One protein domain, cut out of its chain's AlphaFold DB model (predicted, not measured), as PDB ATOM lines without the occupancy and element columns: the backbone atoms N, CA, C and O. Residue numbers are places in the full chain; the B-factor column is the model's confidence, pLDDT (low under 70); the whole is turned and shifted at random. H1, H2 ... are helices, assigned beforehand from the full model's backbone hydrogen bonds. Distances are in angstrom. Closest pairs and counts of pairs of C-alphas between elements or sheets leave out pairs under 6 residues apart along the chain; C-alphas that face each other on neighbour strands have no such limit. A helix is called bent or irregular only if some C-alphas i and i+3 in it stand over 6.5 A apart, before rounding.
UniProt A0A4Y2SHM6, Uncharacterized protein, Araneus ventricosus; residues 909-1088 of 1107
ATOM      1  N   GLN A 909     229.080 228.879 283.311       89.12
ATOM      2  CA  GLN A 909     228.455 229.416 284.515       89.12
ATOM      3  C   GLN A 909     228.747 228.516 285.717       89.12
ATOM      4  O   GLN A 909     229.263 228.985 286.728       89.12
ATOM      5  N   MET A 910     228.489 227.218 285.569       88.44
ATOM      6  CA  MET A 910     228.648 226.269 286.656       88.44
ATOM      7  C   MET A 910     230.116 226.060 287.024       88.44
ATOM      8  O   MET A 910     230.456 226.040 288.197       88.44
ATOM      9  N   SER A 911     231.010 225.910 286.046       86.81
ATOM     10  CA  SER A 911     232.397 225.498 286.312       86.81
ATOM     11  C   SER A 911     233.309 226.657 286.673       86.81
ATOM     12  O   SER A 911     234.230 226.471 287.462       86.81
ATOM     13  N   VAL A 912     233.058 227.834 286.098       87.88
ATOM     14  CA  VAL A 912     233.917 229.013 286.229       87.88
ATOM     15  C   VAL A 912     233.260 230.067 287.118       87.88
ATOM     16  O   VAL A 912     233.891 230.506 288.071       87.88
ATOM     17  N   ASN A 913     232.002 230.447 286.870       81.38
ATOM     18  CA  ASN A 913     231.394 231.593 287.563       81.38
ATOM     19  C   ASN A 913     230.968 231.297 289.012       81.38
ATOM     20  O   ASN A 913     230.987 232.213 289.830       81.38
ATOM     21  N   GLU A 914     230.610 230.053 289.348       79.44
ATOM     22  CA  GLU A 914     230.238 229.673 290.725       79.44
ATOM     23  C   GLU A 914     231.422 229.708 291.705       79.44
ATOM     24  O   GLU A 914     231.228 229.906 292.901       79.44
ATOM     25  N   GLN A 915     232.655 229.522 291.218       78.19
ATOM     26  CA  GLN A 915     233.857 229.469 292.054       78.19
ATOM     27  C   GLN A 915     234.817 230.582 291.671       78.19
ATOM     28  O   GLN A 915     235.483 230.572 290.635       78.19
ATOM     29  N   TYR A 916     234.900 231.561 292.560       71.25
ATOM     30  CA  TYR A 916     235.627 232.792 292.322       71.25
ATOM     31  C   TYR A 916     237.115 232.582 291.977       71.25
ATOM     32  O   TYR A 916     237.675 233.280 291.129       71.25
ATOM     33  N   ASP A 917     237.785 231.641 292.645       70.38
ATOM     34  CA  ASP A 917     239.193 231.322 292.398       70.38
ATOM     35  C   ASP A 917     239.410 230.703 291.009       70.38
ATOM     36  O   ASP A 917     240.408 231.012 290.353       70.38
ATOM     37  N   ILE A 918     238.458 229.904 290.524       83.25
ATOM     38  CA  ILE A 918     238.461 229.344 289.170       83.25
ATOM     39  C   ILE A 918     238.240 230.450 288.128       83.25
ATOM     40  O   ILE A 918     239.029 230.543 287.184       83.25
ATOM     41  N   LEU A 919     237.249 231.332 288.320       84.12
ATOM     42  CA  LEU A 919     237.026 232.506 287.458       84.12
ATOM     43  C   LEU A 919     238.278 233.374 287.350       84.12
ATOM     44  O   LEU A 919     238.710 233.736 286.253       84.12
ATOM     45  N   TYR A 920     238.910 233.649 288.490       74.31
ATOM     46  CA  TYR A 920     240.136 234.428 288.537       74.31
ATOM     47  C   TYR A 920     241.257 233.825 287.692       74.31
ATOM     48  O   TYR A 920     241.951 234.537 286.954       74.31
ATOM     49  N   LEU A 921     241.471 232.519 287.852       79.25
ATOM     50  CA  LEU A 921     242.469 231.801 287.082       79.25
ATOM     51  C   LEU A 921     242.109 231.906 285.600       79.25
ATOM     52  O   LEU A 921     242.920 232.422 284.834       79.25
ATOM     53  N   TRP A 922     240.889 231.554 285.207       87.81
ATOM     54  CA  TRP A 922     240.447 231.615 283.815       87.81
ATOM     55  C   TRP A 922     240.726 232.970 283.137       87.81
ATOM     56  O   TRP A 922     241.386 233.008 282.098       87.81
ATOM     57  N   GLU A 923     240.348 234.094 283.754       82.62
ATOM     58  CA  GLU A 923     240.519 235.432 283.161       82.62
ATOM     59  C   GLU A 923     241.985 235.879 283.012       82.62
ATOM     60  O   GLU A 923     242.311 236.764 282.210       82.62
ATOM     61  N   ARG A 924     242.904 235.315 283.807       73.81
ATOM     62  CA  ARG A 924     244.306 235.770 283.874       73.81
ATOM     63  C   ARG A 924     245.323 234.765 283.365       73.81
ATOM     64  O   ARG A 924     246.502 235.115 283.215       73.81
ATOM     65  N   VAL A 925     244.899 233.542 283.088       75.25
ATOM     66  CA  VAL A 925     245.765 232.458 282.647       75.25
ATOM     67  C   VAL A 925     246.265 232.731 281.224       75.25
ATOM     68  O   VAL A 925     245.587 232.524 280.226       75.25
ATOM     69  N   LYS A 926     247.515 233.198 281.129       72.75
ATOM     70  CA  LYS A 926     248.247 233.321 279.853       72.75
ATOM     71  C   LYS A 926     249.361 232.290 279.695       72.75
ATOM     72  O   LYS A 926     249.843 232.072 278.591       72.75
ATOM     73  N   SER A 927     249.803 231.680 280.794       72.50
ATOM     74  CA  SER A 927     250.902 230.710 280.808       72.50
ATOM     75  C   SER A 927     250.398 229.279 280.933       72.50
ATOM     76  O   SER A 927     249.466 229.031 281.694       72.50
ATOM     77  N   PHE A 928     251.101 228.339 280.297       69.06
ATOM     78  CA  PHE A 928     250.822 226.900 280.365       69.06
ATOM     79  C   PHE A 928     250.659 226.374 281.803       69.06
ATOM     80  O   PHE A 928     249.634 225.785 282.117       69.06
ATOM     81  N   LYS A 929     251.586 226.706 282.715       60.75
ATOM     82  CA  LYS A 929     251.500 226.309 284.139       60.75
ATOM     83  C   LYS A 929     250.223 226.784 284.839       60.75
ATOM     84  O   LYS A 929     249.686 226.102 285.697       60.75
ATOM     85  N   ALA A 930     249.728 227.965 284.474       67.38
ATOM     86  CA  ALA A 930     248.505 228.495 285.063       67.38
ATOM     87  C   ALA A 930     247.261 227.782 284.494       67.38
ATOM     88  O   ALA A 930     246.296 227.598 285.227       67.38
ATOM     89  N   LYS A 931     247.302 227.327 283.226       75.31
ATOM     90  CA  LYS A 931     246.263 226.453 282.650       75.31
ATOM     91  C   LYS A 931     246.214 225.106 283.369       75.31
ATOM     92  O   LYS A 931     245.125 224.650 283.684       75.31
ATOM     93  N   GLN A 932     247.368 224.509 283.671       68.75
ATOM     94  CA  GLN A 932     247.435 223.262 284.447       68.75
ATOM     95  C   GLN A 932     246.823 223.436 285.840       68.75
ATOM     96  O   GLN A 932     245.914 222.699 286.204       68.75
ATOM     97  N   TYR A 933     247.196 224.504 286.549       70.56
ATOM     98  CA  TYR A 933     246.625 224.790 287.864       70.56
ATOM     99  C   TYR A 933     245.107 225.049 287.832       70.56
ATOM    100  O   TYR A 933     244.389 224.650 288.747       70.56
ATOM    101  N   LEU A 934     244.597 225.689 286.772       80.00
ATOM    102  CA  LEU A 934     243.156 225.838 286.555       80.00
ATOM    103  C   LEU A 934     242.467 224.475 286.378       80.00
ATOM    104  O   LEU A 934     241.450 224.231 287.022       80.00
ATOM    105  N   VAL A 935     243.024 223.595 285.534       78.38
ATOM    106  CA  VAL A 935     242.519 222.223 285.351       78.38
ATOM    107  C   VAL A 935     242.482 221.507 286.695       78.38
ATOM    108  O   VAL A 935     241.427 221.020 287.086       78.38
ATOM    109  N   TYR A 936     243.587 221.543 287.442       73.56
ATOM    110  CA  TYR A 936     243.684 220.951 288.772       73.56
ATOM    111  C   TYR A 936     242.567 221.441 289.706       73.56
ATOM    112  O   TYR A 936     241.894 220.630 290.334       73.56
ATOM    113  N   LYS A 937     242.299 222.752 289.768       73.31
ATOM    114  CA  LYS A 937     241.234 223.303 290.625       73.31
ATOM    115  C   LYS A 937     239.838 222.810 290.247       73.31
ATOM    116  O   LYS A 937     239.060 222.470 291.136       73.31
ATOM    117  N   ILE A 938     239.529 222.736 288.954       81.06
ATOM    118  CA  ILE A 938     238.228 222.240 288.484       81.06
ATOM    119  C   ILE A 938     238.107 220.729 288.726       81.06
ATOM    120  O   ILE A 938     237.055 220.264 289.151       81.06
ATOM    121  N   VAL A 939     239.181 219.964 288.516       74.88
ATOM    122  CA  VAL A 939     239.217 218.524 288.802       74.88
ATOM    123  C   VAL A 939     238.994 218.262 290.291       74.88
ATOM    124  O   VAL A 939     238.130 217.472 290.653       74.88
ATOM    125  N   GLN A 940     239.677 218.992 291.176       68.25
ATOM    126  CA  GLN A 940     239.448 218.898 292.622       68.25
ATOM    127  C   GLN A 940     237.987 219.174 292.995       68.25
ATOM    128  O   GLN A 940     237.433 218.517 293.872       68.25
ATOM    129  N   ARG A 941     237.344 220.124 292.310       76.25
ATOM    130  CA  ARG A 941     235.918 220.393 292.487       76.25
ATOM    131  C   ARG A 941     235.047 219.234 292.006       76.25
ATOM    132  O   ARG A 941     234.135 218.838 292.723       76.25
ATOM    133  N   TYR A 942     235.356 218.677 290.833       81.38
ATOM    134  CA  TYR A 942     234.684 217.503 290.273       81.38
ATOM    135  C   TYR A 942     234.623 216.366 291.293       81.38
ATOM    136  O   TYR A 942     233.560 215.812 291.515       81.38
ATOM    137  N   PHE A 943     235.738 216.026 291.937       65.81
ATOM    138  CA  PHE A 943     235.779 214.906 292.880       65.81
ATOM    139  C   PHE A 943     234.940 215.111 294.150       65.81
ATOM    140  O   PHE A 943     234.519 214.142 294.767       65.81
ATOM    141  N   ARG A 944     234.730 216.364 294.565       65.38
ATOM    142  CA  ARG A 944     234.131 216.696 295.868       65.38
ATOM    143  C   ARG A 944     232.642 216.973 295.774       65.38
ATOM    144  O   ARG A 944     231.859 216.539 296.613       65.38
ATOM    145  N   GLU A 945     232.255 217.741 294.765       76.00
ATOM    146  CA  GLU A 945     230.874 218.149 294.564       76.00
ATOM    147  C   GLU A 945     230.192 217.148 293.627       76.00
ATOM    148  O   GLU A 945     230.185 217.338 292.412       76.00
ATOM    149  N   SER A 946     229.563 216.105 294.178       79.06
ATOM    150  CA  SER A 946     228.827 215.107 293.377       79.06
ATOM    151  C   SER A 946     227.771 215.740 292.460       79.06
ATOM    152  O   SER A 946     227.544 215.288 291.338       79.06
ATOM    153  N   SER A 947     227.161 216.847 292.896       83.94
ATOM    154  CA  SER A 947     226.234 217.628 292.076       83.94
ATOM    155  C   SER A 947     226.926 218.343 290.908       83.94
ATOM    156  O   SER A 947     226.374 218.393 289.809       83.94
ATOM    157  N   PHE A 948     228.136 218.877 291.108       86.81
ATOM    158  CA  PHE A 948     228.945 219.478 290.043       86.81
ATOM    159  C   PHE A 948     229.433 218.415 289.063       86.81
ATOM    160  O   PHE A 948     229.300 218.608 287.859       86.81
ATOM    161  N   GLN A 949     229.912 217.276 289.563       86.56
ATOM    162  CA  GLN A 949     230.297 216.129 288.749       86.56
ATOM    163  C   GLN A 949     229.161 215.669 287.836       86.56
ATOM    164  O   GLN A 949     229.318 215.657 286.616       86.56
ATOM    165  N   ALA A 950     228.007 215.326 288.415       85.31
ATOM    166  CA  ALA A 950     226.879 214.803 287.654       85.31
ATOM    167  C   ALA A 950     226.382 215.815 286.612       85.31
ATOM    168  O   ALA A 950     226.050 215.442 285.485       85.31
ATOM    169  N   SER A 951     226.392 217.103 286.963       89.88
ATOM    170  CA  SER A 951     226.023 218.179 286.044       89.88
ATOM    171  C   SER A 951     227.041 218.371 284.925       89.88
ATOM    172  O   SER A 951     226.651 218.547 283.772       89.88
ATOM    173  N   LEU A 952     228.341 218.313 285.239       89.88
ATOM    174  CA  LEU A 952     229.412 218.449 284.256       89.88
ATOM    175  C   LEU A 952     229.352 217.305 283.249       89.88
ATOM    176  O   LEU A 952     229.387 217.553 282.047       89.88
ATOM    177  N   GLU A 953     229.223 216.072 283.738       86.62
ATOM    178  CA  GLU A 953     229.069 214.883 282.905       86.62
ATOM    179  C   GLU A 953     227.858 215.011 281.980       86.62
ATOM    180  O   GLU A 953     228.004 214.892 280.765       86.62
ATOM    181  N   MET A 954     226.678 215.334 282.524       89.62
ATOM    182  CA  MET A 954     225.451 215.469 281.733       89.62
ATOM    183  C   MET A 954     225.575 216.552 280.652       89.62
ATOM    184  O   MET A 954     225.216 216.329 279.496       89.62
ATOM    185  N   LEU A 955     226.116 217.720 280.999       90.00
ATOM    186  CA  LEU A 955     226.300 218.824 280.059       90.00
ATOM    187  C   LEU A 955     227.349 218.516 278.983       90.00
ATOM    188  O   LEU A 955     227.163 218.875 277.817       90.00
ATOM    189  N   LEU A 956     228.445 217.848 279.349       86.81
ATOM    190  CA  LEU A 956     229.433 217.392 278.378       86.81
ATOM    191  C   LEU A 956     228.827 216.341 277.452       86.81
ATOM    192  O   LEU A 956     229.026 216.445 276.245       86.81
ATOM    193  N   PHE A 957     228.027 215.398 277.956       83.19
ATOM    194  CA  PHE A 957     227.330 214.432 277.104       83.19
ATOM    195  C   PHE A 957     226.317 215.080 276.172       83.19
ATOM    196  O   PHE A 957     226.226 214.655 275.023       83.19
ATOM    197  N   ASP A 958     225.633 216.143 276.593       87.00
ATOM    198  CA  ASP A 958     224.813 216.941 275.681       87.00
ATOM    199  C   ASP A 958     225.672 217.559 274.569       87.00
ATOM    200  O   ASP A 958     225.337 217.430 273.392       87.00
ATOM    201  N   CYS A 959     226.821 218.154 274.908       88.19
ATOM    202  CA  CYS A 959     227.745 218.709 273.914       88.19
ATOM    203  C   CYS A 959     228.263 217.631 272.945       88.19
ATOM    204  O   CYS A 959     228.287 217.854 271.735       88.19
ATOM    205  N   VAL A 960     228.632 216.446 273.448       82.56
ATOM    206  CA  VAL A 960     229.043 215.292 272.627       82.56
ATOM    207  C   VAL A 960     227.900 214.811 271.736       82.56
ATOM    208  O   VAL A 960     228.107 214.536 270.554       82.56
ATOM    209  N   GLY A 961     226.687 214.740 272.288       81.75
ATOM    210  CA  GLY A 961     225.478 214.346 271.578       81.75
ATOM    211  C   GLY A 961     225.125 215.297 270.437       81.75
ATOM    212  O   GLY A 961     224.574 214.848 269.436       81.75
ATOM    213  N   ILE A 962     225.484 216.579 270.545       84.38
ATOM    214  CA  ILE A 962     225.376 217.553 269.453       84.38
ATOM    215  C   ILE A 962     226.530 217.372 268.452       84.38
ATOM    216  O   ILE A 962     226.308 217.320 267.246       84.38
ATOM    217  N   LEU A 963     227.763 217.190 268.930       84.12
ATOM    218  CA  LEU A 963     228.993 217.096 268.128       84.12
ATOM    219  C   LEU A 963     229.259 215.708 267.505       84.12
ATOM    220  O   LEU A 963     230.419 215.373 267.276       84.12
ATOM    221  N   LYS A 964     228.220 214.914 267.201       72.12
ATOM    222  CA  LYS A 964     228.213 213.463 266.848       72.12
ATOM    223  C   LYS A 964     229.365 212.901 265.991       72.12
ATOM    224  O   LYS A 964     229.605 211.698 266.024       72.12
ATOM    225  N   ASN A 965     230.056 213.739 265.220       65.06
ATOM    226  CA  ASN A 965     231.150 213.393 264.310       65.06
ATOM    227  C   ASN A 965     232.562 213.521 264.913       65.06
ATOM    228  O   ASN A 965     233.542 213.326 264.196       65.06
ATOM    229  N   ASN A 966     232.698 213.883 266.189       67.75
ATOM    230  CA  ASN A 966     234.003 214.024 266.827       67.75
ATOM    231  C   ASN A 966     234.452 212.681 267.438       67.75
ATOM    232  O   ASN A 966     233.942 212.263 268.481       67.75
ATOM    233  N   GLU A 967     235.393 211.993 266.779       67.56
ATOM    234  CA  GLU A 967     235.909 210.694 267.239       67.56
ATOM    235  C   GLU A 967     236.546 210.768 268.635       67.56
ATOM    236  O   GLU A 967     236.338 209.852 269.435       67.56
ATOM    237  N   ASP A 968     237.203 211.884 268.985       64.31
ATOM    238  CA  ASP A 968     237.738 212.099 270.338       64.31
ATOM    239  C   ASP A 968     236.617 212.079 271.385       64.31
ATOM    240  O   ASP A 968     236.792 211.558 272.484       64.31
ATOM    241  N   LEU A 969     235.456 212.657 271.062       62.56
ATOM    242  CA  LEU A 969     234.308 212.724 271.971       62.56
ATOM    243  C   LEU A 969     233.551 211.395 272.053       62.56
ATOM    244  O   LEU A 969     233.081 211.011 273.125       62.56
ATOM    245  N   LYS A 970     233.501 210.645 270.948       61.97
ATOM    246  CA  LYS A 970     232.959 209.281 270.924       61.97
ATOM    247  C   LYS A 970     233.775 208.330 271.805       61.97
ATOM    248  O   LYS A 970     233.193 207.446 272.430       61.97
ATOM    249  N   TYR A 971     235.090 208.529 271.899       63.66
ATOM    250  CA  TYR A 971     235.951 207.788 272.824       63.66
ATOM    251  C   TYR A 971     235.565 208.019 274.296       63.66
ATOM    252  O   TYR A 971     235.446 207.050 275.043       63.66
ATOM    253  N   PHE A 972     235.283 209.266 274.705       61.44
ATOM    254  CA  PHE A 972     234.791 209.559 276.063       61.44
ATOM    255  C   PHE A 972     233.425 208.932 276.336       61.44
ATOM    256  O   PHE A 972     233.196 208.414 277.423       61.44
ATOM    257  N   TRP A 973     232.541 208.925 275.335       57.03
ATOM    258  CA  TRP A 973     231.237 208.278 275.442       57.03
ATOM    259  C   TRP A 973     231.358 206.758 275.588       57.03
ATOM    260  O   TRP A 973     230.692 206.172 276.434       57.03
ATOM    261  N   LEU A 974     232.230 206.105 274.810       55.09
ATOM    262  CA  LEU A 974     232.509 204.672 274.957       55.09
ATOM    263  C   LEU A 974     233.084 204.373 276.343       55.09
ATOM    264  O   LEU A 974     232.601 203.452 276.992       55.09
ATOM    265  N   LYS A 975     234.029 205.183 276.837       53.78
ATOM    266  CA  LYS A 975     234.501 205.081 278.223       53.78
ATOM    267  C   LYS A 975     233.337 205.175 279.215       53.78
ATOM    268  O   LYS A 975     233.045 204.193 279.873       53.78
ATOM    269  N   ASP A 976     232.572 206.263 279.252       51.03
ATOM    270  CA  ASP A 976     231.494 206.419 280.247       51.03
ATOM    271  C   ASP A 976     230.390 205.332 280.184       51.03
ATOM    272  O   ASP A 976     229.840 204.926 281.217       51.03
ATOM    273  N   SER A 977     230.074 204.850 278.971       40.97
ATOM    274  CA  SER A 977     228.922 203.975 278.686       40.97
ATOM    275  C   SER A 977     229.183 202.472 278.803       40.97
ATOM    276  O   SER A 977     228.234 201.710 279.027       40.97
ATOM    277  N   TYR A 978     230.426 201.994 278.692       42.44
ATOM    278  CA  TYR A 978     230.709 200.620 279.094       42.44
ATOM    279  C   TYR A 978     230.714 200.583 280.614       42.44
ATOM    280  O   TYR A 978     231.613 201.103 281.253       42.44
ATOM    281  N   LEU A 979     229.783 199.847 281.205       38.72
ATOM    282  CA  LEU A 979     229.791 199.514 282.634       38.72
ATOM    283  C   LEU A 979     231.095 198.856 283.144       38.72
ATOM    284  O   LEU A 979     231.166 198.591 284.336       38.72
ATOM    285  N   PHE A 980     232.063 198.582 282.248       37.47
ATOM    286  CA  PHE A 980     233.450 198.163 282.496       37.47
ATOM    287  C   PHE A 980     234.510 199.208 282.062       37.47
ATOM    288  O   PHE A 980     235.434 199.435 282.830       37.47
ATOM    289  N   ASN A 981     234.349 199.935 280.937       35.03
ATOM    290  CA  ASN A 981     235.261 201.046 280.537       35.03
ATOM    291  C   ASN A 981     234.900 202.423 281.128       35.03
ATOM    292  O   ASN A 981     235.565 203.419 280.853       35.03
ATOM    293  N   GLY A 982     233.859 202.433 281.948       32.34
ATOM    294  CA  GLY A 982     233.336 203.486 282.807       32.34
ATOM    295  C   GLY A 982     232.955 202.859 284.143       32.34
ATOM    296  O   GLY A 982     232.074 203.360 284.853       32.34
ATOM    297  N   ILE A 983     233.630 201.752 284.504       38.38
ATOM    298  CA  ILE A 983     233.944 201.566 285.910       38.38
ATOM    299  C   ILE A 983     234.827 202.740 286.272       38.38
ATOM    300  O   ILE A 983     236.051 202.724 286.199       38.38
ATOM    301  N   ASP A 984     234.140 203.779 286.682       38.88
ATOM    302  CA  ASP A 984     234.675 204.801 287.519       38.88
ATOM    303  C   ASP A 984     234.874 204.117 288.882       38.88
ATOM    304  O   ASP A 984     234.067 204.283 289.788       38.88
ATOM    305  N   VAL A 985     235.889 203.233 288.993       36.66
ATOM    306  CA  VAL A 985     236.299 202.585 290.261       36.66
ATOM    307  C   VAL A 985     236.450 203.704 291.291       36.66
ATOM    308  O   VAL A 985     236.013 203.587 292.420       36.66
ATOM    309  N   ARG A 986     236.960 204.838 290.821       36.28
ATOM    310  CA  ARG A 986     236.862 206.183 291.362       36.28
ATOM    311  C   ARG A 986     235.467 206.542 291.906       36.28
ATOM    312  O   ARG A 986     235.347 206.541 293.113       36.28
ATOM    313  N   ASN A 987     234.398 206.756 291.136       34.94
ATOM    314  CA  ASN A 987     233.042 207.031 291.673       34.94
ATOM    315  C   ASN A 987     232.440 205.939 292.531       34.94
ATOM    316  O   ASN A 987     231.526 206.232 293.284       34.94
ATOM    317  N   VAL A 988     232.891 204.710 292.338       35.03
ATOM    318  CA  VAL A 988     232.479 203.492 293.024       35.03
ATOM    319  C   VAL A 988     233.191 203.294 294.358       35.03
ATOM    320  O   VAL A 988     232.801 202.491 295.201       35.03
ATOM    321  N   LEU A 989     234.254 204.042 294.557       36.22
ATOM    322  CA  LEU A 989     235.034 204.014 295.762       36.22
ATOM    323  C   LEU A 989     235.122 205.446 296.378       36.22
ATOM    324  O   LEU A 989     235.533 205.562 297.524       36.22
ATOM    325  N   ALA A 990     234.600 206.498 295.706       33.59
ATOM    326  CA  ALA A 990     234.614 207.941 296.061       33.59
ATOM    327  C   ALA A 990     233.476 208.471 296.964       33.59
ATOM    328  O   ALA A 990     233.413 209.662 297.255       33.59
ATOM    329  N   HIS A 991     232.571 207.636 297.462       36.22
ATOM    330  CA  HIS A 991     231.729 207.978 298.614       36.22
ATOM    331  C   HIS A 991     232.441 207.712 299.924       36.22
ATOM    332  O   HIS A 991     232.329 206.630 300.501       36.22
ATOM    333  N   GLY A 992     233.105 208.768 300.389       35.19
ATOM    334  CA  GLY A 992     233.431 209.001 301.791       35.19
ATOM    335  C   GLY A 992     234.560 208.147 302.353       35.19
ATOM    336  O   GLY A 992     234.511 207.844 303.540       35.19
ATOM    337  N   ASP A 993     235.524 207.719 301.532       37.56
ATOM    338  CA  ASP A 993     236.693 206.969 302.007       37.56
ATOM    339  C   ASP A 993     238.009 207.497 301.366       37.56
ATOM    340  O   ASP A 993     238.241 207.281 300.169       37.56
ATOM    341  N   PRO A 994     238.900 208.158 302.139       37.41
ATOM    342  CA  PRO A 994     240.162 208.774 301.680       37.41
ATOM    343  C   PRO A 994     241.150 207.810 301.016       37.41
ATOM    344  O   PRO A 994     242.088 208.215 300.332       37.41
ATOM    345  N   LEU A 995     240.989 206.511 301.263       35.69
ATOM    346  CA  LEU A 995     241.795 205.439 300.686       35.69
ATOM    347  C   LEU A 995     241.577 205.340 299.161       35.69
ATOM    348  O   LEU A 995     242.475 205.039 298.374       35.69
ATOM    349  N   LEU A 996     240.356 205.644 298.749       36.31
ATOM    350  CA  LEU A 996     239.805 205.363 297.437       36.31
ATOM    351  C   LEU A 996     239.636 206.618 296.578       36.31
ATOM    352  O   LEU A 996     239.682 206.520 295.352       36.31
ATOM    353  N   GLU A 997     239.577 207.784 297.227       34.62
ATOM    354  CA  GLU A 997     239.890 209.087 296.630       34.62
ATOM    355  C   GLU A 997     241.244 209.047 295.915       34.62
ATOM    356  O   GLU A 997     241.366 209.503 294.782       34.62
ATOM    357  N   SER A 998     242.239 208.404 296.531       33.78
ATOM    358  CA  SER A 998     243.560 208.250 295.940       33.78
ATOM    359  C   SER A 998     243.639 207.168 294.849       33.78
ATOM    360  O   SER A 998     244.375 207.376 293.897       33.78
ATOM    361  N   ILE A 999     242.889 206.050 294.909       34.34
ATOM    362  CA  ILE A 999     242.902 205.002 293.847       34.34
ATOM    363  C   ILE A 999     242.138 205.471 292.595       34.34
ATOM    364  O   ILE A 999     242.365 204.995 291.481       34.34
ATOM    365  N   GLY A1000     241.238 206.438 292.757       35.62
ATOM    366  CA  GLY A1000     240.437 206.944 291.662       35.62
ATOM    367  C   GLY A1000     241.197 207.768 290.620       35.62
ATOM    368  O   GLY A1000     240.846 207.749 289.444       35.62
ATOM    369  N   ASP A1001     242.285 208.409 291.030       36.22
ATOM    370  CA  ASP A1001     243.225 209.110 290.147       36.22
ATOM    371  C   ASP A1001     243.928 208.175 289.141       36.22
ATOM    372  O   ASP A1001     244.621 208.640 288.242       36.22
ATOM    373  N   ILE A1002     243.782 206.857 289.312       38.16
ATOM    374  CA  ILE A1002     244.784 205.897 288.870       38.16
ATOM    375  C   ILE A1002     244.368 205.026 287.693       38.16
ATOM    376  O   ILE A1002     245.169 204.664 286.833       38.16
ATOM    377  N   LEU A1003     243.092 204.667 287.649       36.69
ATOM    378  CA  LEU A1003     242.586 203.712 286.670       36.69
ATOM    379  C   LEU A1003     242.057 204.391 285.399       36.69
ATOM    380  O   LEU A1003     241.683 203.680 284.466       36.69
ATOM    381  N   ASP A1004     242.073 205.735 285.318       42.59
ATOM    382  CA  ASP A1004     241.972 206.417 284.026       42.59
ATOM    383  C   ASP A1004     243.353 206.837 283.504       42.59
ATOM    384  O   ASP A1004     243.975 207.755 284.034       42.59
ATOM    385  N   PRO A1005     243.796 206.265 282.384       36.03
ATOM    386  CA  PRO A1005     245.091 206.588 281.799       36.03
ATOM    387  C   PRO A1005     245.397 207.996 281.354       36.03
ATOM    388  O   PRO A1005     246.544 208.335 281.060       36.03
ATOM    389  N   LYS A1006     244.345 208.771 281.162       40.50
ATOM    390  CA  LYS A1006     244.427 210.163 280.775       40.50
ATOM    391  C   LYS A1006     243.906 211.064 281.893       40.50
ATOM    392  O   LYS A1006     243.910 212.272 281.686       40.50
ATOM    393  N   ASP A1007     243.521 210.497 283.046       61.78
ATOM    394  CA  ASP A1007     242.717 211.148 284.079       61.78
ATOM    395  C   ASP A1007     241.388 211.626 283.455       61.78
ATOM    396  O   ASP A1007     241.310 212.716 282.890       61.78
ATOM    397  N   LEU A1008     240.342 210.774 283.476       66.44
ATOM    398  CA  LEU A1008     239.029 211.072 282.869       66.44
ATOM    399  C   LEU A1008     238.537 212.460 283.288       66.44
ATOM    400  O   LEU A1008     238.161 213.224 282.403       66.44
ATOM    401  N   PRO A1009     238.579 212.832 284.580       70.88
ATOM    402  CA  PRO A1009     238.326 214.202 285.028       70.88
ATOM    403  C   PRO A1009     239.143 215.242 284.313       70.88
ATOM    404  O   PRO A1009     238.563 216.180 283.778       70.88
ATOM    405  N   SER A1010     240.470 215.111 284.306       70.88
ATOM    406  CA  SER A1010     241.323 216.086 283.640       70.88
ATOM    407  C   SER A1010     240.994 216.184 282.168       70.88
ATOM    408  O   SER A1010     240.983 217.288 281.641       70.88
ATOM    409  N   GLU A1011     240.701 215.086 281.482       73.50
ATOM    410  CA  GLU A1011     240.313 215.127 280.077       73.50
ATOM    411  C   GLU A1011     238.928 215.735 279.860       73.50
ATOM    412  O   GLU A1011     238.779 216.569 278.968       73.50
ATOM    413  N   LEU A1012     237.932 215.392 280.681       80.44
ATOM    414  CA  LEU A1012     236.607 216.016 280.660       80.44
ATOM    415  C   LEU A1012     236.731 217.524 280.904       80.44
ATOM    416  O   LEU A1012     236.177 218.321 280.150       80.44
ATOM    417  N   VAL A1013     237.529 217.928 281.893       84.50
ATOM    418  CA  VAL A1013     237.825 219.327 282.218       84.50
ATOM    419  C   VAL A1013     238.610 220.000 281.095       84.50
ATOM    420  O   VAL A1013     238.268 221.111 280.707       84.50
ATOM    421  N   LYS A1014     239.620 219.358 280.503       85.19
ATOM    422  CA  LYS A1014     240.367 219.902 279.355       85.19
ATOM    423  C   LYS A1014     239.452 220.084 278.148       85.19
ATOM    424  O   LYS A1014     239.522 221.129 277.510       85.19
ATOM    425  N   LYS A1015     238.576 219.120 277.848       86.56
ATOM    426  CA  LYS A1015     237.580 219.235 276.772       86.56
ATOM    427  C   LYS A1015     236.555 220.325 277.076       86.56
ATOM    428  O   LYS A1015     236.229 221.099 276.185       86.56
ATOM    429  N   MET A1016     236.115 220.461 278.322       91.50
ATOM    430  CA  MET A1016     235.273 221.575 278.757       91.50
ATOM    431  C   MET A1016     235.969 222.930 278.540       91.50
ATOM    432  O   MET A1016     235.400 223.817 277.911       91.50
ATOM    433  N   LEU A1017     237.213 223.092 279.004       91.12
ATOM    434  CA  LEU A1017     237.990 224.321 278.807       91.12
ATOM    435  C   LEU A1017     238.232 224.600 277.318       91.12
ATOM    436  O   LEU A1017     238.161 225.746 276.889       91.12
ATOM    437  N   GLN A1018     238.459 223.558 276.518       91.25
ATOM    438  CA  GLN A1018     238.562 223.660 275.066       91.25
ATOM    439  C   GLN A1018     237.261 224.209 274.451       91.25
ATOM    440  O   GLN A1018     237.323 225.109 273.616       91.25
ATOM    441  N   LEU A1019     236.091 223.729 274.891       91.81
ATOM    442  CA  LEU A1019     234.792 224.266 274.466       91.81
ATOM    443  C   LEU A1019     234.603 225.730 274.898       91.81
ATOM    444  O   LEU A1019     234.008 226.511 274.157       91.81
ATOM    445  N   PHE A1020     235.131 226.132 276.060       93.50
ATOM    446  CA  PHE A1020     235.117 227.536 276.485       93.50
ATOM    447  C   PHE A1020     235.980 228.419 275.585       93.50
ATOM    448  O   PHE A1020     235.545 229.508 275.217       93.50
ATOM    449  N   GLU A1021     237.171 227.952 275.202       91.62
ATOM    450  CA  GLU A1021     238.035 228.650 274.240       91.62
ATOM    451  C   GLU A1021     237.366 228.765 272.856       91.62
ATOM    452  O   GLU A1021     237.526 229.776 272.173       91.62
ATOM    453  N   ASP A1022     236.566 227.769 272.464       93.62
ATOM    454  CA  ASP A1022     235.846 227.740 271.183       93.62
ATOM    455  C   ASP A1022     234.545 228.553 271.171       93.62
ATOM    456  O   ASP A1022     233.971 228.788 270.103       93.62
ATOM    457  N   ARG A1023     234.079 229.022 272.334       94.00
ATOM    458  CA  ARG A1023     232.797 229.722 272.483       94.00
ATOM    459  C   ARG A1023     232.662 230.912 271.534       94.00
ATOM    460  O   ARG A1023     231.625 231.053 270.895       94.00
ATOM    461  N   GLU A1024     233.695 231.747 271.409       93.50
ATOM    462  CA  GLU A1024     233.648 232.921 270.524       93.50
ATOM    463  C   GLU A1024     233.515 232.543 269.043       93.50
ATOM    464  O   GLU A1024     232.871 233.267 268.283       93.50
ATOM    465  N   CYS A1025     234.114 231.421 268.628       94.81
ATOM    466  CA  CYS A1025     233.979 230.894 267.270       94.81
ATOM    467  C   CYS A1025     232.551 230.402 267.025       94.81
ATOM    468  O   CYS A1025     231.981 230.696 265.978       94.81
ATOM    469  N   ILE A1026     231.973 229.679 267.987       94.12
ATOM    470  CA  ILE A1026     230.598 229.169 267.911       94.12
ATOM    471  C   ILE A1026     229.604 230.340 267.855       94.12
ATOM    472  O   ILE A1026     228.746 230.358 266.980       94.12
ATOM    473  N   GLU A1027     229.772 231.360 268.707       93.94
ATOM    474  CA  GLU A1027     228.974 232.598 268.677       93.94
ATOM    475  C   GLU A1027     229.086 233.312 267.321       93.94
ATOM    476  O   GLU A1027     228.074 233.660 266.715       93.94
ATOM    477  N   ALA A1028     230.306 233.487 266.802       94.56
ATOM    478  CA  ALA A1028     230.514 234.126 265.505       94.56
ATOM    479  C   ALA A1028     229.914 233.316 264.343       94.56
ATOM    480  O   ALA A1028     229.422 233.903 263.378       94.56
ATOM    481  N   LEU A1029     229.946 231.984 264.427       93.25
ATOM    482  CA  LEU A1029     229.350 231.098 263.435       93.25
ATOM    483  C   LEU A1029     227.812 231.152 263.491       93.25
ATOM    484  O   LEU A1029     227.194 231.212 262.430       93.25
ATOM    485  N   CYS A1030     227.203 231.244 264.684       90.75
ATOM    486  CA  CYS A1030     225.767 231.517 264.849       90.75
ATOM    487  C   CYS A1030     225.388 232.852 264.197       90.75
ATOM    488  O   CYS A1030     224.463 232.906 263.389       90.75
ATOM    489  N   ASP A1031     226.127 233.923 264.500       91.56
ATOM    490  CA  ASP A1031     225.874 235.255 263.939       91.56
ATOM    491  C   ASP A1031     225.992 235.261 262.409       91.56
ATOM    492  O   ASP A1031     225.187 235.885 261.714       91.56
ATOM    493  N   LEU A1032     227.012 234.580 261.873       92.12
ATOM    494  CA  LEU A1032     227.235 234.452 260.435       92.12
ATOM    495  C   LEU A1032     226.084 233.697 259.768       92.12
ATOM    496  O   LEU A1032     225.594 234.129 258.726       92.12
ATOM    497  N   TRP A1033     225.636 232.605 260.388       90.81
ATOM    498  CA  TRP A1033     224.536 231.785 259.902       90.81
ATOM    499  C   TRP A1033     223.214 232.552 259.857       90.81
ATOM    500  O   TRP A1033     222.568 232.610 258.813       90.81
ATOM    501  N   GLN A1034     222.858 233.229 260.950       88.62
ATOM    502  CA  GLN A1034     221.644 234.045 261.021       88.62
ATOM    503  C   GLN A1034     221.672 235.186 259.993       88.62
ATOM    504  O   GLN A1034     220.673 235.465 259.331       88.62
ATOM    505  N   LYS A1035     222.837 235.815 259.783       90.25
ATOM    506  CA  LYS A1035     223.009 236.833 258.732       90.25
ATOM    507  C   LYS A1035     222.884 236.264 257.321       90.25
ATOM    508  O   LYS A1035     222.354 236.957 256.457       90.25
ATOM    509  N   ALA A1036     223.374 235.050 257.080       88.81
ATOM    510  CA  ALA A1036     223.244 234.380 255.791       88.81
ATOM    511  C   ALA A1036     221.787 234.019 255.491       88.81
ATOM    512  O   ALA A1036     221.323 234.316 254.399       88.81
ATOM    513  N   LYS A1037     221.037 233.505 256.474       87.25
ATOM    514  CA  LYS A1037     219.603 233.209 256.317       87.25
ATOM    515  C   LYS A1037     218.753 234.434 255.977       87.25
ATOM    516  O   LYS A1037     217.760 234.320 255.270       87.25
ATOM    517  N   LEU A1038     219.135 235.606 256.481       87.88
ATOM    518  CA  LEU A1038     218.429 236.866 256.226       87.88
ATOM    519  C   LEU A1038     218.868 237.574 254.934       87.88
ATOM    520  O   LEU A1038     218.276 238.593 254.579       87.88
ATOM    521  N   SER A1039     219.917 237.097 254.258       85.00
ATOM    522  CA  SER A1039     220.519 237.773 253.107       85.00
ATOM    523  C   SER A1039     220.449 236.902 251.861       85.00
ATOM    524  O   SER A1039     220.958 235.789 251.857       85.00
ATOM    525  N   ASP A1040     219.949 237.450 250.752       78.94
ATOM    526  CA  ASP A1040     219.897 236.724 249.474       78.94
ATOM    527  C   ASP A1040     221.296 236.321 248.957       78.94
ATOM    528  O   ASP A1040     221.420 235.400 248.151       78.94
ATOM    529  N   LYS A1041     222.357 237.039 249.373       85.88
ATOM    530  CA  LYS A1041     223.768 236.763 249.028       85.88
ATOM    531  C   LYS A1041     224.731 237.193 250.132       85.88
ATOM    532  O   LYS A1041     224.505 238.201 250.804       85.88
ATOM    533  N   ILE A1042     225.853 236.486 250.259       84.88
ATOM    534  CA  ILE A1042     226.982 236.883 251.111       84.88
ATOM    535  C   ILE A1042     227.735 238.047 250.430       84.88
ATOM    536  O   ILE A1042     228.196 237.887 249.301       84.88
ATOM    537  N   PRO A1043     227.849 239.238 251.048       84.44
ATOM    538  CA  PRO A1043     228.497 240.389 250.423       84.44
ATOM    539  C   PRO A1043     230.033 240.306 250.478       84.44
ATOM    540  O   PRO A1043     230.624 240.451 251.548       84.44
ATOM    541  N   ASP A1044     230.685 240.224 249.310       74.81
ATOM    542  CA  ASP A1044     232.151 240.098 249.145       74.81
ATOM    543  C   ASP A1044     232.996 241.155 249.895       74.81
ATOM    544  O   ASP A1044     234.154 240.921 250.248       74.81
ATOM    545  N   ASN A1045     232.438 242.344 250.162       78.81
ATOM    546  CA  ASN A1045     233.173 243.497 250.702       78.81
ATOM    547  C   ASN A1045     232.660 244.016 252.059       78.81
ATOM    548  O   ASN A1045     233.023 245.126 252.456       78.81
ATOM    549  N   SER A1046     231.821 243.270 252.784       86.38
ATOM    550  CA  SER A1046     231.333 243.745 254.087       86.38
ATOM    551  C   SER A1046     232.377 243.557 255.191       86.38
ATOM    552  O   SER A1046     232.792 242.437 255.485       86.38
ATOM    553  N   SER A1047     232.775 244.650 255.853       87.88
ATOM    554  CA  SER A1047     233.750 244.613 256.956       87.88
ATOM    555  C   SER A1047     233.317 243.713 258.110       87.88
ATOM    556  O   SER A1047     234.162 243.139 258.788       87.88
ATOM    557  N   ASP A1048     232.012 243.588 258.343       90.31
ATOM    558  CA  ASP A1048     231.489 242.820 259.472       90.31
ATOM    559  C   ASP A1048     231.479 241.317 259.191       90.31
ATOM    560  O   ASP A1048     231.736 240.529 260.098       90.31
ATOM    561  N   TRP A1049     231.272 240.918 257.933       91.81
ATOM    562  CA  TRP A1049     231.410 239.524 257.501       91.81
ATOM    563  C   TRP A1049     232.868 239.065 257.584       91.81
ATOM    564  O   TRP A1049     233.141 237.973 258.074       91.81
ATOM    565  N   HIS A1050     233.814 239.929 257.197       89.38
ATOM    566  CA  HIS A1050     235.247 239.646 257.341       89.38
ATOM    567  C   HIS A1050     235.680 239.536 258.808       89.38
ATOM    568  O   HIS A1050     236.424 238.621 259.138       89.38
ATOM    569  N   LYS A1051     235.161 240.377 259.718       93.50
ATOM    570  CA  LYS A1051     235.418 240.233 261.167       93.50
ATOM    571  C   LYS A1051     234.898 238.907 261.729       93.50
ATOM    572  O   LYS A1051     235.581 238.282 262.534       93.50
ATOM    573  N   LEU A1052     233.695 238.480 261.327       92.50
ATOM    574  CA  LEU A1052     233.147 237.179 261.731       92.50
ATOM    575  C   LEU A1052     234.010 236.037 261.186       92.50
ATOM    576  O   LEU A1052     234.399 235.157 261.946       92.50
ATOM    577  N   LYS A1053     234.393 236.105 259.907       93.88
ATOM    578  CA  LYS A1053     235.308 235.142 259.286       93.88
ATOM    579  C   LYS A1053     236.644 235.056 260.020       93.88
ATOM    580  O   LYS A1053     237.091 233.953 260.299       93.88
ATOM    581  N   GLU A1054     237.266 236.182 260.366       92.69
ATOM    582  CA  GLU A1054     238.527 236.198 261.122       92.69
ATOM    583  C   GLU A1054     238.386 235.530 262.498       92.69
ATOM    584  O   GLU A1054     239.248 234.737 262.876       92.69
ATOM    585  N   ARG A1055     237.284 235.788 263.221       94.19
ATOM    586  CA  ARG A1055     236.992 235.139 264.514       94.19
ATOM    587  C   ARG A1055     236.788 233.628 264.372       94.19
ATOM    588  O   ARG A1055     237.329 232.873 265.172       94.19
ATOM    589  N   ILE A1056     236.050 233.193 263.349       94.56
ATOM    590  CA  ILE A1056     235.760 231.774 263.088       94.56
ATOM    591  C   ILE A1056     237.033 231.037 262.658       94.56
ATOM    592  O   ILE A1056     237.430 230.055 263.275       94.56
ATOM    593  N   VAL A1057     237.724 231.543 261.632       93.06
ATOM    594  CA  VAL A1057     238.924 230.907 261.060       93.06
ATOM    595  C   VAL A1057     240.103 230.914 262.045       93.06
ATOM    596  O   VAL A1057     241.007 230.089 261.924       93.06
ATOM    597  N   GLY A1058     240.081 231.789 263.057       90.81
ATOM    598  CA  GLY A1058     241.035 231.776 264.168       90.81
ATOM    599  C   GLY A1058     240.955 230.531 265.067       90.81
ATOM    600  O   GLY A1058     241.948 230.196 265.713       90.81
ATOM    601  N   CYS A1059     239.822 229.822 265.096       93.19
ATOM    602  CA  CYS A1059     239.665 228.566 265.832       93.19
ATOM    603  C   CYS A1059     240.064 227.378 264.950       93.19
ATOM    604  O   CYS A1059     239.454 227.133 263.920       93.19
ATOM    605  N   THR A1060     241.024 226.550 265.362       89.75
ATOM    606  CA  THR A1060     241.478 225.404 264.544       89.75
ATOM    607  C   THR A1060     240.406 224.334 264.302       89.75
ATOM    608  O   THR A1060     240.610 223.455 263.473       89.75
ATOM    609  N   ARG A1061     239.284 224.388 265.030       91.38
ATOM    610  CA  ARG A1061     238.198 223.395 265.024       91.38
ATOM    611  C   ARG A1061     236.900 223.905 264.402       91.38
ATOM    612  O   ARG A1061     235.903 223.193 264.417       91.38
ATOM    613  N   TRP A1062     236.891 225.110 263.822       93.00
ATOM    614  CA  TRP A1062     235.673 225.706 263.260       93.00
ATOM    615  C   TRP A1062     234.967 224.805 262.238       93.00
ATOM    616  O   TRP A1062     233.741 224.813 262.140       93.00
ATOM    617  N   GLN A1063     235.734 223.991 261.506       91.00
ATOM    618  CA  GLN A1063     235.213 223.048 260.519       91.00
ATOM    619  C   GLN A1063     234.310 221.990 261.158       91.00
ATOM    620  O   GLN A1063     233.291 221.632 260.572       91.00
ATOM    621  N   ASP A1064     234.626 221.531 262.370       87.75
ATOM    622  CA  ASP A1064     233.783 220.574 263.087       87.75
ATOM    623  C   ASP A1064     232.456 221.204 263.511       87.75
ATOM    624  O   ASP A1064     231.414 220.568 263.375       87.75
ATOM    625  N   PHE A1065     232.470 222.475 263.925       90.44
ATOM    626  CA  PHE A1065     231.252 223.220 264.257       90.44
ATOM    627  C   PHE A1065     230.417 223.560 263.017       90.44
ATOM    628  O   PHE A1065     229.193 223.523 263.079       90.44
ATOM    629  N   SER A1066     231.050 223.824 261.869       88.81
ATOM    630  CA  SER A1066     230.336 224.119 260.617       88.81
ATOM    631  C   SER A1066     229.473 222.955 260.122       88.81
ATOM    632  O   SER A1066     228.439 223.187 259.504       88.81
ATOM    633  N   LYS A1067     229.829 221.710 260.474       87.00
ATOM    634  CA  LYS A1067     229.021 220.517 260.167       87.00
ATOM    635  C   LYS A1067     227.637 220.562 260.826       87.00
ATOM    636  O   LYS A1067     226.731 219.893 260.345       87.00
ATOM    637  N   LEU A1068     227.462 221.350 261.893       85.88
ATOM    638  CA  LEU A1068     226.178 221.523 262.583       85.88
ATOM    639  C   LEU A1068     225.197 222.430 261.823       85.88
ATOM    640  O   LEU A1068     224.022 222.455 262.174       85.88
ATOM    641  N   LEU A1069     225.661 223.162 260.801       83.44
ATOM    642  CA  LEU A1069     224.823 224.047 259.984       83.44
ATOM    643  C   LEU A1069     223.992 223.288 258.933       83.44
ATOM    644  O   LEU A1069     223.013 223.827 258.432       83.44
ATOM    645  N   ALA A1070     224.383 222.058 258.583       67.12
ATOM    646  CA  ALA A1070     223.920 221.347 257.386       67.12
ATOM    647  C   ALA A1070     222.833 220.278 257.642       67.12
ATOM    648  O   ALA A1070     222.715 219.336 256.860       67.12
ATOM    649  N   GLU A1071     222.080 220.351 258.746       66.19
ATOM    650  CA  GLU A1071     221.100 219.297 259.076       66.19
ATOM    651  C   GLU A1071     219.725 219.471 258.407       66.19
ATOM    652  O   GLU A1071     219.001 218.482 258.273       66.19
ATOM    653  N   ASP A1072     219.373 220.675 257.941       68.50
ATOM    654  CA  ASP A1072     218.153 220.909 257.158       68.50
ATOM    655  C   ASP A1072     218.450 220.806 255.646       68.50
ATOM    656  O   ASP A1072     219.278 221.569 255.133       68.50
ATOM    657  N   PRO A1073     217.797 219.888 254.903       67.56
ATOM    658  CA  PRO A1073     217.933 219.793 253.453       67.56
ATOM    659  C   PRO A1073     217.644 221.100 252.703       67.56
ATOM    660  O   PRO A1073     218.207 221.304 251.628       67.56
ATOM    661  N   GLU A1074     216.779 221.971 253.236       75.75
ATOM    662  CA  GLU A1074     216.426 223.253 252.607       75.75
ATOM    663  C   GLU A1074     217.533 224.311 252.757       75.75
ATOM    664  O   GLU A1074     217.634 225.229 251.946       75.75
ATOM    665  N   ASP A1075     218.422 224.138 253.735       80.19
ATOM    666  CA  ASP A1075     219.493 225.081 254.068       80.19
ATOM    667  C   ASP A1075     220.843 224.736 253.407       80.19
ATOM    668  O   ASP A1075     221.832 225.454 253.594       80.19
ATOM    669  N   PHE A1076     220.912 223.650 252.627       84.06
ATOM    670  CA  PHE A1076     222.166 223.121 252.078       84.06
ATOM    671  C   PHE A1076     222.919 224.143 251.207       84.06
ATOM    672  O   PHE A1076     224.127 224.315 251.367       84.06
ATOM    673  N   GLU A1077     222.216 224.884 250.343       86.44
ATOM    674  CA  GLU A1077     222.830 225.909 249.481       86.44
ATOM    675  C   GLU A1077     223.425 227.070 250.292       86.44
ATOM    676  O   GLU A1077     224.535 227.536 250.017       86.44
ATOM    677  N   THR A1078     222.715 227.514 251.333       87.00
ATOM    678  CA  THR A1078     223.184 228.561 252.250       87.00
ATOM    679  C   THR A1078     224.391 228.074 253.048       87.00
ATOM    680  O   THR A1078     225.356 228.819 253.239       87.00
ATOM    681  N   CYS A1079     224.375 226.814 253.487       87.44
ATOM    682  CA  CYS A1079     225.484 226.188 254.198       87.44
ATOM    683  C   CYS A1079     226.745 226.118 253.325       87.44
ATOM    684  O   CYS A1079     227.807 226.587 253.741       87.44
ATOM    685  N   ASP A1080     226.617 225.635 252.088       89.38
ATOM    686  CA  ASP A1080     227.715 225.569 251.121       89.38
ATOM    687  C   ASP A1080     228.285 226.957 250.805       89.38
ATOM    688  O   ASP A1080     229.507 227.122 250.708       89.38
ATOM    689  N   ALA A1081     227.427 227.977 250.696       90.44
ATOM    690  CA  ALA A1081     227.859 229.359 250.509       90.44
ATOM    691  C   ALA A1081     228.674 229.871 251.710       90.44
ATOM    692  O   ALA A1081     229.739 230.464 251.524       90.44
ATOM    693  N   VAL A1082     228.223 229.601 252.941       90.38
ATOM    694  CA  VAL A1082     228.943 229.970 254.172       90.38
ATOM    695  C   VAL A1082     230.278 229.229 254.279       90.38
ATOM    696  O   VAL A1082     231.304 229.856 254.547       90.38
ATOM    697  N   ILE A1083     230.308 227.920 254.020       92.81
ATOM    698  CA  ILE A1083     231.535 227.110 254.065       92.81
ATOM    699  C   ILE A1083     232.525 227.565 252.987       92.81
ATOM    700  O   ILE A1083     233.721 227.702 253.261       92.81
ATOM    701  N   SER A1084     232.047 227.852 251.776       93.62
ATOM    702  CA  SER A1084     232.872 228.393 250.690       93.62
ATOM    703  C   SER A1084     233.474 229.739 251.084       93.62
ATOM    704  O   SER A1084     234.691 229.915 250.996       93.62
ATOM    705  N   PHE A1085     232.655 230.643 251.629       93.12
ATOM    706  CA  PHE A1085     233.107 231.934 252.139       93.12
ATOM    707  C   PHE A1085     234.178 231.786 253.229       93.12
ATOM    708  O   PHE A1085     235.174 232.508 253.206       93.12
ATOM    709  N   LEU A1086     234.034 230.844 254.166       92.56
ATOM    710  CA  LEU A1086     235.038 230.593 255.208       92.56
ATOM    711  C   LEU A1086     236.345 230.007 254.638       92.56
ATOM    712  O   LEU A1086     237.427 230.371 255.105       92.56
ATOM    713  N   ASN A1087     236.264 229.169 253.599       92.81
ATOM    714  CA  ASN A1087     237.416 228.524 252.957       92.81
ATOM    715  C   ASN A1087     238.204 229.428 251.999       92.81
ATOM    716  O   ASN A1087     239.368 229.140 251.702       92.81
ATOM    717  N   GLU A1088     237.609 230.515 251.505       91.88
ATOM    718  CA  GLU A1088     238.305 231.469 250.644       91.88
ATOM    719  C   GLU A1088     239.542 232.034 251.353       91.88
ATOM    720  O   GLU A1088     239.447 232.834 252.292       91.88
TER     721      GLU A1088
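Overview. This is residues 909 to 1088 of the 1107 residues of an uncharacterized protein of Araneus ventricosus (UniProt A0A4Y2SHM6). Two helical lobes are strung along one long bent helix, H8: its first arm packs with H3 and H4 in a lobe made with H1, H2 and H5, and its second arm is the core of a lobe in which H9, H10 and H11 pack on it. The small pair H6 and H7 lies at the far end of the first lobe, at one end of the long axis. The printed part has 180 residues with eleven named helices, H1 to H11 in order, and no named strand; the class is all helix, and the helix packing is mostly crossed. The whole is loose, with a radius of gyration of the C-alphas of 19.6 A, and elongated, spanning 63 by 36 by 24 A.

Along the chain. H1, residues 909 to 913, begins at C-alpha 909 (228.455, 229.416, 284.515). H2 is residues 916 to 924, H3 928 to 944 with 25.0 A from first to last C-alpha, and H4 946 to 962 with 24.3 A. H5 is residues 967 to 977, H6 985 to 989 and H7 994 to 1000. H8, residues 1008 to 1037, was assigned as one helix by its hydrogen bonds but is bent: C-alphas 1021 and 1024 are 7.2 A apart. Its arms are H8a, residues 1008 to 1021, 19.6 A, and H8b, residues 1024 to 1037, 20.0 A. H9 is residues 1047 to 1057 and H10 1062 to 1069. H11, residues 1073 to 1087, 21.4 A, ends at C-alpha 1087 (237.416, 228.524, 252.957) and is irregular, with C-alphas 1074 and 1077 7.6 A apart.

Arrangement. H8 is the hub, touching five helices, and its arms stand at a steep tilt of 50 degrees. H8a touches H3, closest C-alphas Val 939 and Pro 1009, 5.8 A, and only just touches H4, with 3 pairs of C-alphas within 8 A, closest Leu 956 and Met 1016, 7.2 A. H2 and H3 form a hairpin, a shallow tilt of 22 degrees, opposite ways, closest C-alphas Leu 921 and Leu 934, 6.0 A. H1 and H2 touch only at the corner, at Val 912 and Leu 919, C-alphas 4.8 A apart. H5 touches H4, closest C-alphas Val 960 and Leu 969, 5.9 A. H6 touches H7, closest C-alphas Arg 986 and Gly 1000, 3.7 A. H8b touches H9 at a steep tilt of 47 degrees, closest C-alphas Cys 1025 and Ile 1056, 4.6 A; H10, closest Cys 1025 and Trp 1062, 6.8 A; and H11, closest Ala 1036 and Thr 1078, 6.8 A. H8a is apart from H9, H10 and H11. Every O i to N i+4 pair is within hydrogen-bond range in H1, H2, H4, H6, H8a, H8b and H9; the others have 12 of 13 in H3, 6 of 7 in H5, 2 of 4 in H10, 9 of 11 in H11, and 1 of 3 in H7, where 1 of 4 O i to N i+3 pairs is within range.

Size, cuts and confidence. The two C-alphas farthest apart are those of Leu 995 and Asp 1040, 63.9 A. The printed part has no cut, and no link is long. Mean pLDDT of the printed part is 74.5; 55 residues are under 70, among them 965 to 1008.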